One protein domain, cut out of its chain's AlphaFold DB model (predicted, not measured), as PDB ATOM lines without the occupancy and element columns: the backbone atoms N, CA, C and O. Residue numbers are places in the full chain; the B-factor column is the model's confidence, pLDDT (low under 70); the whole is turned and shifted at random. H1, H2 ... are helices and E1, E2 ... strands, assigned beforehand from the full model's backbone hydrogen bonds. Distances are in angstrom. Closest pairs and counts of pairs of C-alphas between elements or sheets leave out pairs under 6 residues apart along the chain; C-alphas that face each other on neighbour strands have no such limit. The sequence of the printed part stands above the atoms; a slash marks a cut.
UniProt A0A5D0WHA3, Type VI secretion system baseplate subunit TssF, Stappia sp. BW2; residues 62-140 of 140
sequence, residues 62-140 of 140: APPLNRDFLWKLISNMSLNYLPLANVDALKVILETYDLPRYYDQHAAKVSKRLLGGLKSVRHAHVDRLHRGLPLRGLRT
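AT A GLANCE: This is residues 62 to 140 of the 140 residues of the protein "Type VI secretion system baseplate subunit TssF" of Stappia sp. BW2 (UniProt A0A5D0WHA3). A small, loose head of helices has a long two-strand hairpin reaching away from it as an arm. In the head H3 lies in the middle, with H1 crossing steeply on one side of it and H4 alongside on the other, while the short H2 makes a corner with H3; the arm is E1 and E2, and its tip, residues 129 to 134, sticks out free. The printed part has 79 residues, with four named helices and then two named strands, in the order H1, H2, H3, H4, E1, E2, and its class is mixed, helices and strands. The sheet's order is E1 - E2, antiparallel. The whole is only just loose, close to extended, with a radius of gyration of the C-alphas of 16.9 A, and the C-alphas span 55 by 27 by 16 A, the arm making much of the length.

IN THESE COORDINATES: Start at Ala 62 and go on to C-alpha 67 at (424.671, 251.387, 543.139), where H1 begins; it holds residues 67 to 77 and is 15.6 A long. H2, residues 82 to 85, is a short piece of 5.5 A. H3, residues 87 to 96, runs 14.4 A. Find C-alpha 105 at (408.362, 240.428, 534.052); from there H4, residues 105 to 117, runs 18.5 A. E1, residues 124 to 130, covers 18.3 A, and E2, residues 133 to 139, covers 18.4 A and ends at C-alpha 139, (413.908, 272.418, 517.097).

HOW THE PARTS SIT: Look first at H3, whose centre is the nearest to the mean of the C-alphas, 4.6 A from it. H1 and H3 touch, their closest C-alphas being those of Asn 76 and Ile 93, 6.8 A apart. They run opposite ways at a steep tilt of 60 degrees. H2 and H3 only just touch, with 3 pairs of C-alphas within 8 A, and only at the corner by their link; the closest C-alphas are those of Pro 83 and Ala 89, 5.0 A apart. H3 and H4 are close but not clearly touching, with the closest C-alphas, those of Lys 91 and Leu 115, 6.0 A apart. Their tilt is shallow, 24 degrees, opposite ways. H1 and H4 are apart. In H1, H3 and H4 every O i to N i+4 pair is within hydrogen-bond range; H2 is too short for such a pair. Now go out to the hairpin E1 and E2, antiparallel at 151 degrees, where N 124 and O 139 are 2.9 A apart and N 135 and O 128 are 2.8 A apart, both within hydrogen-bond range. E1 and E2 are apart from H1, H2 and H3.

THE WHOLE: The two C-alphas farthest apart are those of Gln 105 and Gly 132, at 55.7 A. The printed part has no cut and ends at residue 140, the chain's last. No link is long; those from H3 to H4 and from H4 to E1 are short, the others tight. Mean pLDDT of the printed part is 86.0, and it is under 70 at residue 67, residues 79 to 84, of which 82 to 84 belong to H2, and residue 140.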
ATOM      1  N   ALA A  62     408.828 250.099 544.881       86.69
ATOM      2  CA  ALA A  62     410.006 250.730 545.460       86.69
ATOM      3  C   ALA A  62     411.037 250.986 544.345       86.69
ATOM      4  O   ALA A  62     411.144 250.179 543.429       86.69
ATOM      5  N   PRO A  63     411.810 252.078 544.371       84.31
ATOM      6  CA  PRO A  63     412.921 252.218 543.443       84.31
ATOM      7  C   PRO A  63     414.033 251.211 543.787       84.31
ATOM      8  O   PRO A  63     414.306 250.974 544.970       84.31
ATOM      9  N   PRO A  64     414.715 250.621 542.790       83.88
ATOM     10  CA  PRO A  64     415.853 249.750 543.047       83.88
ATOM     11  C   PRO A  64     417.030 250.579 543.579       83.88
ATOM     12  O   PRO A  64     417.638 251.355 542.854       83.88
ATOM     13  N   LEU A  65     417.401 250.396 544.846       81.75
ATOM     14  CA  LEU A  65     418.479 251.164 545.493       81.75
ATOM     15  C   LEU A  65     419.886 250.593 545.247       81.75
ATOM     16  O   LEU A  65     420.783 250.744 546.075       81.75
ATOM     17  N   ASN A  66     420.097 249.904 544.127       82.06
ATOM     18  CA  ASN A  66     421.428 249.408 543.786       82.06
ATOM     19  C   ASN A  66     422.345 250.558 543.319       82.06
ATOM     20  O   ASN A  66     421.889 251.613 542.868       82.06
ATOM     21  N   ARG A  67     423.663 250.357 543.444       69.50
ATOM     22  CA  ARG A  67     424.671 251.387 543.139       69.50
ATOM     23  C   ARG A  67     424.584 251.867 541.686       69.50
ATOM     24  O   ARG A  67     424.742 253.057 541.429       69.50
ATOM     25  N   ASP A  68     424.281 250.963 540.760       84.06
ATOM     26  CA  ASP A  68     424.205 251.270 539.331       84.06
ATOM     27  C   ASP A  68     423.005 252.162 538.987       84.06
ATOM     28  O   ASP A  68     423.131 253.077 538.176       84.06
ATOM     29  N   PHE A  69     421.846 251.940 539.613       85.38
ATOM     30  CA  PHE A  69     420.655 252.771 539.435       85.38
ATOM     31  C   PHE A  69     420.891 254.197 539.932       85.38
ATOM     32  O   PHE A  69     420.588 255.151 539.217       85.38
ATOM     33  N   LEU A  70     421.487 254.350 541.119       87.06
ATOM     34  CA  LEU A  70     421.782 255.669 541.683       87.06
ATOM     35  C   LEU A  70     422.744 256.461 540.788       87.06
ATOM     36  O   LEU A  70     422.505 257.639 540.528       87.06
ATOM     37  N   TRP A  71     423.783 255.817 540.245       86.00
ATOM     38  CA  TRP A  71     424.691 256.474 539.301       86.00
ATOM     39  C   TRP A  71     424.024 256.836 537.976       86.00
ATOM     40  O   TRP A  71     424.278 257.925 537.461       86.00
ATOM     41  N   LYS A  72     423.142 255.981 537.440       84.69
ATOM     42  CA  LYS A  72     422.333 256.320 536.255       84.69
ATOM     43  C   LYS A  72     421.451 257.537 536.518       84.69
ATOM     44  O   LYS A  72     421.423 258.449 535.703       84.69
ATOM     45  N   LEU A  73     420.792 257.595 537.676       86.25
ATOM     46  CA  LEU A  73     419.962 258.733 538.064       86.25
ATOM     47  C   LEU A  73     420.788 260.025 538.190       86.25
ATOM     48  O   LEU A  73     420.413 261.041 537.610       86.25
ATOM     49  N   ILE A  74     421.933 259.983 538.880       85.50
ATOM     50  CA  ILE A  74     422.848 261.132 539.008       85.50
ATOM     51  C   ILE A  74     423.326 261.597 537.629       85.50
ATOM     52  O   ILE A  74     423.284 262.790 537.329       85.50
ATOM     53  N   SER A  75     423.727 260.659 536.769       82.06
ATOM     54  CA  SER A  75     424.148 260.955 535.399       82.06
ATOM     55  C   SER A  75     423.021 261.534 534.540       82.06
ATOM     56  O   SER A  75     423.301 262.314 533.633       82.06
ATOM     57  N   ASN A  76     421.763 261.167 534.795       81.06
ATOM     58  CA  ASN A  76     420.612 261.741 534.100       81.06
ATOM     59  C   ASN A  76     420.338 263.176 534.570       81.06
ATOM     60  O   ASN A  76     419.993 264.022 533.754       81.06
ATOM     61  N   MET A  77     420.515 263.473 535.862       80.81
ATOM     62  CA  MET A  77     420.276 264.811 536.425       80.81
ATOM     63  C   MET A  77     421.333 265.845 536.026       80.81
ATOM     64  O   MET A  77     421.030 267.035 535.999       80.81
ATOM     65  N   SER A  78     422.554 265.422 535.683       74.81
ATOM     66  CA  SER A  78     423.600 266.328 535.185       74.81
ATOM     67  C   SER A  78     423.398 266.773 533.728       74.81
ATOM     68  O   SER A  78     424.240 267.505 533.215       74.81
ATOM     69  N   LEU A  79     422.295 266.349 533.087       60.41
ATOM     70  CA  LEU A  79     421.746 266.810 531.801       60.41
ATOM     71  C   LEU A  79     422.787 267.409 530.840       60.41
ATOM     72  O   LEU A  79     422.786 268.599 530.527       60.41
ATOM     73  N   ASN A  80     423.639 266.548 530.290       61.97
ATOM     74  CA  ASN A  80     424.309 266.865 529.034       61.97
ATOM     75  C   ASN A  80     423.281 266.705 527.899       61.97
ATOM     76  O   ASN A  80     422.562 265.714 527.854       61.97
ATOM     77  N   TYR A  81     423.185 267.660 526.970       59.25
ATOM     78  CA  TYR A  81     422.166 267.637 525.900       59.25
ATOM     79  C   TYR A  81     422.416 266.544 524.836       59.25
ATOM     80  O   TYR A  81     421.518 266.172 524.084       59.25
ATOM     81  N   LEU A  82     423.638 265.998 524.784       60.50
ATOM     82  CA  LEU A  82     424.051 264.968 523.823       60.50
ATOM     83  C   LEU A  82     423.220 263.666 523.875       60.50
ATOM     84  O   LEU A  82     422.857 263.170 522.808       60.50
ATOM     85  N   PRO A  83     422.883 263.095 525.048       59.12
ATOM     86  CA  PRO A  83     422.043 261.900 525.125       59.12
ATOM     87  C   PRO A  83     420.659 262.024 524.462       59.12
ATOM     88  O   PRO A  83     420.143 261.027 523.971       59.12
ATOM     89  N   LEU A  84     420.061 263.218 524.391       66.94
ATOM     90  CA  LEU A  84     418.728 263.411 523.792       66.94
ATOM     91  C   LEU A  84     418.747 263.387 522.253       66.94
ATOM     92  O   LEU A  84     417.704 263.231 521.624       66.94
ATOM     93  N   ALA A  85     419.931 263.506 521.649       75.88
ATOM     94  CA  ALA A  85     420.149 263.393 520.208       75.88
ATOM     95  C   ALA A  85     420.349 261.943 519.736       75.88
ATOM     96  O   ALA A  85     420.301 261.663 518.539       75.88
ATOM     97  N   ASN A  86     420.594 261.019 520.669       85.31
ATOM     98  CA  ASN A  86     420.844 259.615 520.385       85.31
ATOM     99  C   ASN A  86     419.686 258.764 520.921       85.31
ATOM    100  O   ASN A  86     419.398 258.750 522.116       85.31
ATOM    101  N   VAL A  87     419.038 258.015 520.027       90.25
ATOM    102  CA  VAL A  87     417.875 257.190 520.373       90.25
ATOM    103  C   VAL A  87     418.202 256.109 521.410       90.25
ATOM    104  O   VAL A  87     417.346 255.767 522.222       90.25
ATOM    105  N   ASP A  88     419.425 255.584 521.427       88.56
ATOM    106  CA  ASP A  88     419.826 254.543 522.373       88.56
ATOM    107  C   ASP A  88     420.114 255.123 523.756       88.56
ATOM    108  O   ASP A  88     419.703 254.547 524.763       88.56
ATOM    109  N   ALA A  89     420.711 256.312 523.816       85.56
ATOM    110  CA  ALA A  89     420.873 257.027 525.075       85.56
ATOM    111  C   ALA A  89     419.512 257.452 525.660       85.56
ATOM    112  O   ALA A  89     419.272 257.265 526.854       85.56
ATOM    113  N   LEU A  90     418.573 257.907 524.820       86.75
ATOM    114  CA  LEU A  90     417.193 258.184 525.231       86.75
ATOM    115  C   LEU A  90     416.496 256.936 525.800       86.75
ATOM    116  O   LEU A  90     415.841 257.027 526.836       86.75
ATOM    117  N   LYS A  91     416.656 255.763 525.172       91.00
ATOM    118  CA  LYS A  91     416.095 254.504 525.698       91.00
ATOM    119  C   LYS A  91     416.637 254.174 527.087       91.00
ATOM    120  O   LYS A  91     415.852 253.786 527.943       91.00
ATOM    121  N   VAL A  92     417.940 254.349 527.323       86.75
ATOM    122  CA  VAL A  92     418.563 254.106 528.639       86.75
ATOM    123  C   VAL A  92     418.010 255.059 529.703       86.75
ATOM    124  O   VAL A  92     417.740 254.639 530.830       86.75
ATOM    125  N   ILE A  93     417.800 256.327 529.344       87.00
ATOM    126  CA  ILE A  93     417.189 257.314 530.242       87.00
ATOM    127  C   ILE A  93     415.763 256.887 530.593       87.00
ATOM    128  O   ILE A  93     415.444 256.763 531.772       87.00
ATOM    129  N   LEU A  94     414.926 256.603 529.592       89.06
ATOM    130  CA  LEU A  94     413.538 256.178 529.805       89.06
ATOM    131  C   LEU A  94     413.450 254.879 530.616       89.06
ATOM    132  O   LEU A  94     412.618 254.767 531.509       89.06
ATOM    133  N   GLU A  95     414.352 253.933 530.363       88.56
ATOM    134  CA  GLU A  95     414.475 252.693 531.131       88.56
ATOM    135  C   GLU A  95     414.787 252.945 532.612       88.56
ATOM    136  O   GLU A  95     414.323 252.195 533.464       88.56
ATOM    137  N   THR A  96     415.515 254.014 532.940       87.69
ATOM    138  CA  THR A  96     415.820 254.363 534.337       87.69
ATOM    139  C   THR A  96     414.560 254.769 535.114       87.69
ATOM    140  O   THR A  96     414.502 254.576 536.323       87.69
ATOM    141  N   TYR A  97     413.528 255.286 534.444       87.88
ATOM    142  CA  TYR A  97     412.266 255.688 535.082       87.88
ATOM    143  C   TYR A  97     411.180 254.604 535.033       87.88
ATOM    144  O   TYR A  97     410.104 254.772 535.607       87.88
ATOM    145  N   ASP A  98     411.454 253.469 534.391       90.62
ATOM    146  CA  ASP A  98     410.543 252.333 534.302       90.62
ATOM    147  C   ASP A  98     410.643 251.440 535.550       90.62
ATOM    148  O   ASP A  98     411.193 250.338 535.539       90.62
ATOM    149  N   LEU A  99     410.115 251.944 536.668       89.06
ATOM    150  CA  LEU A  99     410.106 251.237 537.953       89.06
ATOM    151  C   LEU A  99     409.373 249.876 537.913       89.06
ATOM    152  O   LEU A  99     409.907 248.914 538.475       89.06
ATOM    153  N   PRO A 100     408.202 249.731 537.252       91.12
ATOM    154  CA  PRO A 100     407.477 248.459 537.209       91.12
ATOM    155  C   PRO A 100     408.299 247.294 536.649       91.12
ATOM    156  O   PRO A 100     408.188 246.163 537.126       91.12
ATOM    157  N   ARG A 101     409.171 247.563 535.671       89.25
ATOM    158  CA  ARG A 101     410.021 246.558 535.020       89.25
ATOM    159  C   ARG A 101     410.957 245.815 535.972       89.25
ATOM    160  O   ARG A 101     411.335 244.685 535.667       89.25
ATOM    161  N   TYR A 102     411.322 246.405 537.107       87.00
ATOM    162  CA  TYR A 102     412.179 245.744 538.095       87.00
ATOM    163  C   TYR A 102     411.444 244.679 538.921       87.00
ATOM    164  O   TYR A 102     412.095 243.811 539.499       87.00
ATOM    165  N   TYR A 103     410.110 244.722 538.960       88.31
ATOM    166  CA  TYR A 103     409.285 243.870 539.823       88.31
ATOM    167  C   TYR A 103     408.327 242.963 539.042       88.31
ATOM    168  O   TYR A 103     407.931 241.919 539.554       88.31
ATOM    169  N   ASP A 104     407.971 243.326 537.806       90.50
ATOM    170  CA  ASP A 104     407.048 242.573 536.957       90.50
ATOM    171  C   ASP A 104     407.680 242.237 535.594       90.50
ATOM    172  O   ASP A 104     407.996 243.107 534.777       90.50
ATOM    173  N   GLN A 105     407.822 240.936 535.316       90.88
ATOM    174  CA  GLN A 105     408.362 240.428 534.052       90.88
ATOM    175  C   GLN A 105     407.477 240.759 532.842       90.88
ATOM    176  O   GLN A 105     407.985 240.901 531.725       90.88
ATOM    177  N   HIS A 106     406.159 240.845 533.027       93.12
ATOM    178  CA  HIS A 106     405.244 241.242 531.967       93.12
ATOM    179  C   HIS A 106     405.434 242.726 531.642       93.12
ATOM    180  O   HIS A 106     405.678 243.058 530.477       93.12
ATOM    181  N   ALA A 107     405.434 243.597 532.656       91.81
ATOM    182  CA  ALA A 107     405.751 245.016 532.491       91.81
ATOM    183  C   ALA A 107     407.120 245.220 531.815       91.81
ATOM    184  O   ALA A 107     407.225 245.973 530.846       91.81
ATOM    185  N   ALA A 108     408.138 244.453 532.221       92.88
ATOM    186  CA  ALA A 108     409.463 244.472 531.602       92.88
ATOM    187  C   ALA A 108     409.431 244.148 530.098       92.88
ATOM    188  O   ALA A 108     410.089 244.814 529.294       92.88
ATOM    189  N   LYS A 109     408.656 243.134 529.689       95.69
ATOM    190  CA  LYS A 109     408.496 242.756 528.274       95.69
ATOM    191  C   LYS A 109     407.760 243.830 527.477       95.69
ATOM    192  O   LYS A 109     408.163 244.117 526.348       95.69
ATOM    193  N   VAL A 110     406.699 244.408 528.042       95.69
ATOM    194  CA  VAL A 110     405.935 245.495 527.411       95.69
ATOM    195  C   VAL A 110     406.830 246.711 527.206       95.69
ATOM    196  O   VAL A 110     406.968 247.176 526.075       95.69
ATOM    197  N   SER A 111     407.516 247.157 528.255       94.75
ATOM    198  CA  SER A 111     408.455 248.273 528.183       94.75
ATOM    199  C   SER A 111     409.560 248.037 527.155       94.75
ATOM    200  O   SER A 111     409.786 248.877 526.286       94.75
ATOM    201  N   LYS A 112     410.167 246.842 527.129       95.06
ATOM    202  CA  LYS A 112     411.168 246.482 526.110       95.06
ATOM    203  C   LYS A 112     410.630 246.625 524.681       95.06
ATOM    204  O   LYS A 112     411.360 247.076 523.799       95.06
ATOM    205  N   ARG A 113     409.366 246.256 524.431       96.44
ATOM    206  CA  ARG A 113     408.721 246.430 523.116       96.44
ATOM    207  C   ARG A 113     408.474 247.904 522.796       96.44
ATOM    208  O   ARG A 113     408.782 248.318 521.682       96.44
ATOM    209  N   LEU A 114     407.978 248.682 523.760       96.12
ATOM    210  CA  LEU A 114     407.743 250.123 523.604       96.12
ATOM    211  C   LEU A 114     409.047 250.872 523.305       96.12
ATOM    212  O   LEU A 114     409.131 251.587 522.308       96.12
ATOM    213  N   LEU A 115     410.099 250.622 524.089       95.38
ATOM    214  CA  LEU A 115     411.437 251.171 523.862       95.38
ATOM    215  C   LEU A 115     412.014 250.720 522.513       95.38
ATOM    216  O   LEU A 115     412.630 251.513 521.805       95.38
ATOM    217  N   GLY A 116     411.770 249.471 522.105       95.12
ATOM    218  CA  GLY A 116     412.144 248.963 520.780       95.12
ATOM    219  C   GLY A 116     411.405 249.637 519.612       95.12
ATOM    220  O   GLY A 116     411.886 249.591 518.472       95.12
ATOM    221  N   GLY A 117     410.264 250.276 519.883       95.94
ATOM    222  CA  GLY A 117     409.519 251.107 518.937       95.94
ATOM    223  C   GLY A 117     410.201 252.444 518.635       95.94
ATOM    224  O   GLY A 117     409.998 252.997 517.557       95.94
ATOM    225  N   LEU A 118     411.072 252.933 519.524       94.25
ATOM    226  CA  LEU A 118     411.854 254.146 519.295       94.25
ATOM    227  C   LEU A 118     412.962 253.868 518.270       94.25
ATOM    228  O   LEU A 118     413.975 253.229 518.573       94.25
ATOM    229  N   LYS A 119     412.749 254.326 517.031       93.69
ATOM    230  CA  LYS A 119     413.676 254.095 515.908       93.69
ATOM    231  C   LYS A 119     414.693 255.210 515.715       93.69
ATOM    232  O   LYS A 119     415.850 254.924 515.437       93.69
ATOM    233  N   SER A 120     414.281 256.463 515.862       91.38
ATOM    234  CA  SER A 120     415.169 257.613 515.703       91.38
ATOM    235  C   SER A 120     414.653 258.808 516.486       91.38
ATOM    236  O   SER A 120     413.443 258.988 516.595       91.38
ATOM    237  N   VAL A 121     415.573 259.657 516.928       88.88
ATOM    238  CA  VAL A 121     415.306 261.008 517.422       88.88
ATOM    239  C   VAL A 121     416.103 261.978 516.553       88.88
ATOM    240  O   VAL A 121     417.186 261.634 516.077       88.88
ATOM    241  N   ARG A 122     415.546 263.150 516.254       85.56
ATOM    242  CA  ARG A 122     416.206 264.174 515.439       85.56
ATOM    243  C   ARG A 122     415.972 265.527 516.084       85.56
ATOM    244  O   ARG A 122     414.918 265.759 516.656       85.56
ATOM    245  N   HIS A 123     416.940 266.415 515.942       82.44
ATOM    246  CA  HIS A 123     416.782 267.826 516.250       82.44
ATOM    247  C   HIS A 123     417.458 268.640 515.148       82.44
ATOM    248  O   HIS A 123     418.423 268.189 514.525       82.44
ATOM    249  N   ALA A 124     416.975 269.850 514.904       84.19
ATOM    250  CA  ALA A 124     417.595 270.792 513.983       84.19
ATOM    251  C   ALA A 124     418.069 272.024 514.752       84.19
ATOM    252  O   ALA A 124     417.314 272.575 515.553       84.19
ATOM    253  N   HIS A 125     419.296 272.476 514.492       85.00
ATOM    254  CA  HIS A 125     419.722 273.802 514.934       85.00
ATOM    255  C   HIS A 125     418.901 274.858 514.197       85.00
ATOM    256  O   HIS A 125     418.695 274.761 512.985       85.00
ATOM    257  N   VAL A 126     418.395 275.836 514.940       89.44
ATOM    258  CA  VAL A 126     417.607 276.933 514.387       89.44
ATOM    259  C   VAL A 126     418.141 278.237 514.938       89.44
ATOM    260  O   VAL A 126     418.193 278.427 516.152       89.44
ATOM    261  N   ASP A 127     418.442 279.147 514.025       92.12
ATOM    262  CA  ASP A 127     418.816 280.511 514.349       92.12
ATOM    263  C   ASP A 127     417.622 281.423 514.055       92.12
ATOM    264  O   ASP A 127     417.006 281.356 512.987       92.12
ATOM    265  N   ARG A 128     417.249 282.259 515.024       90.56
ATOM    266  CA  ARG A 128     416.186 283.257 514.875       90.56
ATOM    267  C   ARG A 128     416.683 284.612 515.330       90.56
ATOM    268  O   ARG A 128     417.353 284.714 516.348       90.56
ATOM    269  N   LEU A 129     416.291 285.662 514.621       93.75
ATOM    270  CA  LEU A 129     416.480 287.020 515.110       93.75
ATOM    271  C   LEU A 129     415.319 287.377 516.048       93.75
ATOM    272  O   LEU A 129     414.155 287.271 515.661       93.75
ATOM    273  N   HIS A 130     415.617 287.820 517.265       91.31
ATOM    274  CA  HIS A 130     414.619 288.344 518.194       91.31
ATOM    275  C   HIS A 130     415.067 289.713 518.694       91.31
ATOM    276  O   HIS A 130     416.115 289.835 519.322       91.31
ATOM    277  N   ARG A 131     414.285 290.757 518.385       92.00
ATOM    278  CA  ARG A 131     414.608 292.159 518.721       92.00
ATOM    279  C   ARG A 131     416.018 292.585 518.273       92.00
ATOM    280  O   ARG A 131     416.731 293.256 519.008       92.00
ATOM    281  N   GLY A 132     416.432 292.161 517.078       91.75
ATOM    282  CA  GLY A 132     417.758 292.480 516.535       91.75
ATOM    283  C   GLY A 132     418.897 291.575 517.022       91.75
ATOM    284  O   GLY A 132     419.991 291.656 516.475       91.75
ATOM    285  N   LEU A 133     418.659 290.691 517.997       92.69
ATOM    286  CA  LEU A 133     419.673 289.785 518.540       92.69
ATOM    287  C   LEU A 133     419.544 288.381 517.924       92.69
ATOM    288  O   LEU A 133     418.426 287.858 517.845       92.69
ATOM    289  N   PRO A 134     420.651 287.739 517.504       93.69
ATOM    290  CA  PRO A 134     420.620 286.352 517.065       93.69
ATOM    291  C   PRO A 134     420.427 285.420 518.270       93.69
ATOM    292  O   PRO A 134     421.237 285.392 519.195       93.69
ATOM    293  N   LEU A 135     419.359 284.632 518.243       92.81
ATOM    294  CA  LEU A 135     419.089 283.538 519.167       92.81
ATOM    295  C   LEU A 135     419.361 282.213 518.462       92.81
ATOM    296  O   LEU A 135     418.782 281.942 517.410       92.81
ATOM    297  N   ARG A 136     420.198 281.373 519.071       89.88
ATOM    298  CA  ARG A 136     420.415 279.991 518.635       89.88
ATOM    299  C   ARG A 136     419.596 279.054 519.504       89.88
ATOM    300  O   ARG A 136     419.619 279.167 520.728       89.88
ATOM    301  N   GLY A 137     418.894 278.124 518.879       86.56
ATOM    302  CA  GLY A 137     418.077 277.137 519.566       86.56
ATOM    303  C   GLY A 137     418.077 275.790 518.862       86.56
ATOM    304  O   GLY A 137     418.717 275.588 517.827       86.56
ATOM    305  N   LEU A 138     417.331 274.860 519.445       82.69
ATOM    306  CA  LEU A 138     417.093 273.533 518.897       82.69
ATOM    307  C   LEU A 138     415.598 273.372 518.635       82.69
ATOM    308  O   LEU A 138     414.770 273.720 519.474       82.69
ATOM    309  N   ARG A 139     415.258 272.852 517.457       78.75
ATOM    310  CA  ARG A 139     413.908 272.418 517.097       78.75
ATOM    311  C   ARG A 139     413.875 270.895 517.156       78.75
ATOM    312  O   ARG A 139     414.516 270.254 516.323       78.75
ATOM    313  N   THR A 140     413.175 270.369 518.155       67.81
ATOM    314  CA  THR A 140     412.866 268.943 518.356       67.81
ATOM    315  C   THR A 140     411.622 268.542 517.586       67.81
ATOM    316  O   THR A 140     410.656 269.339 517.631       67.81
TER     317      THR A 140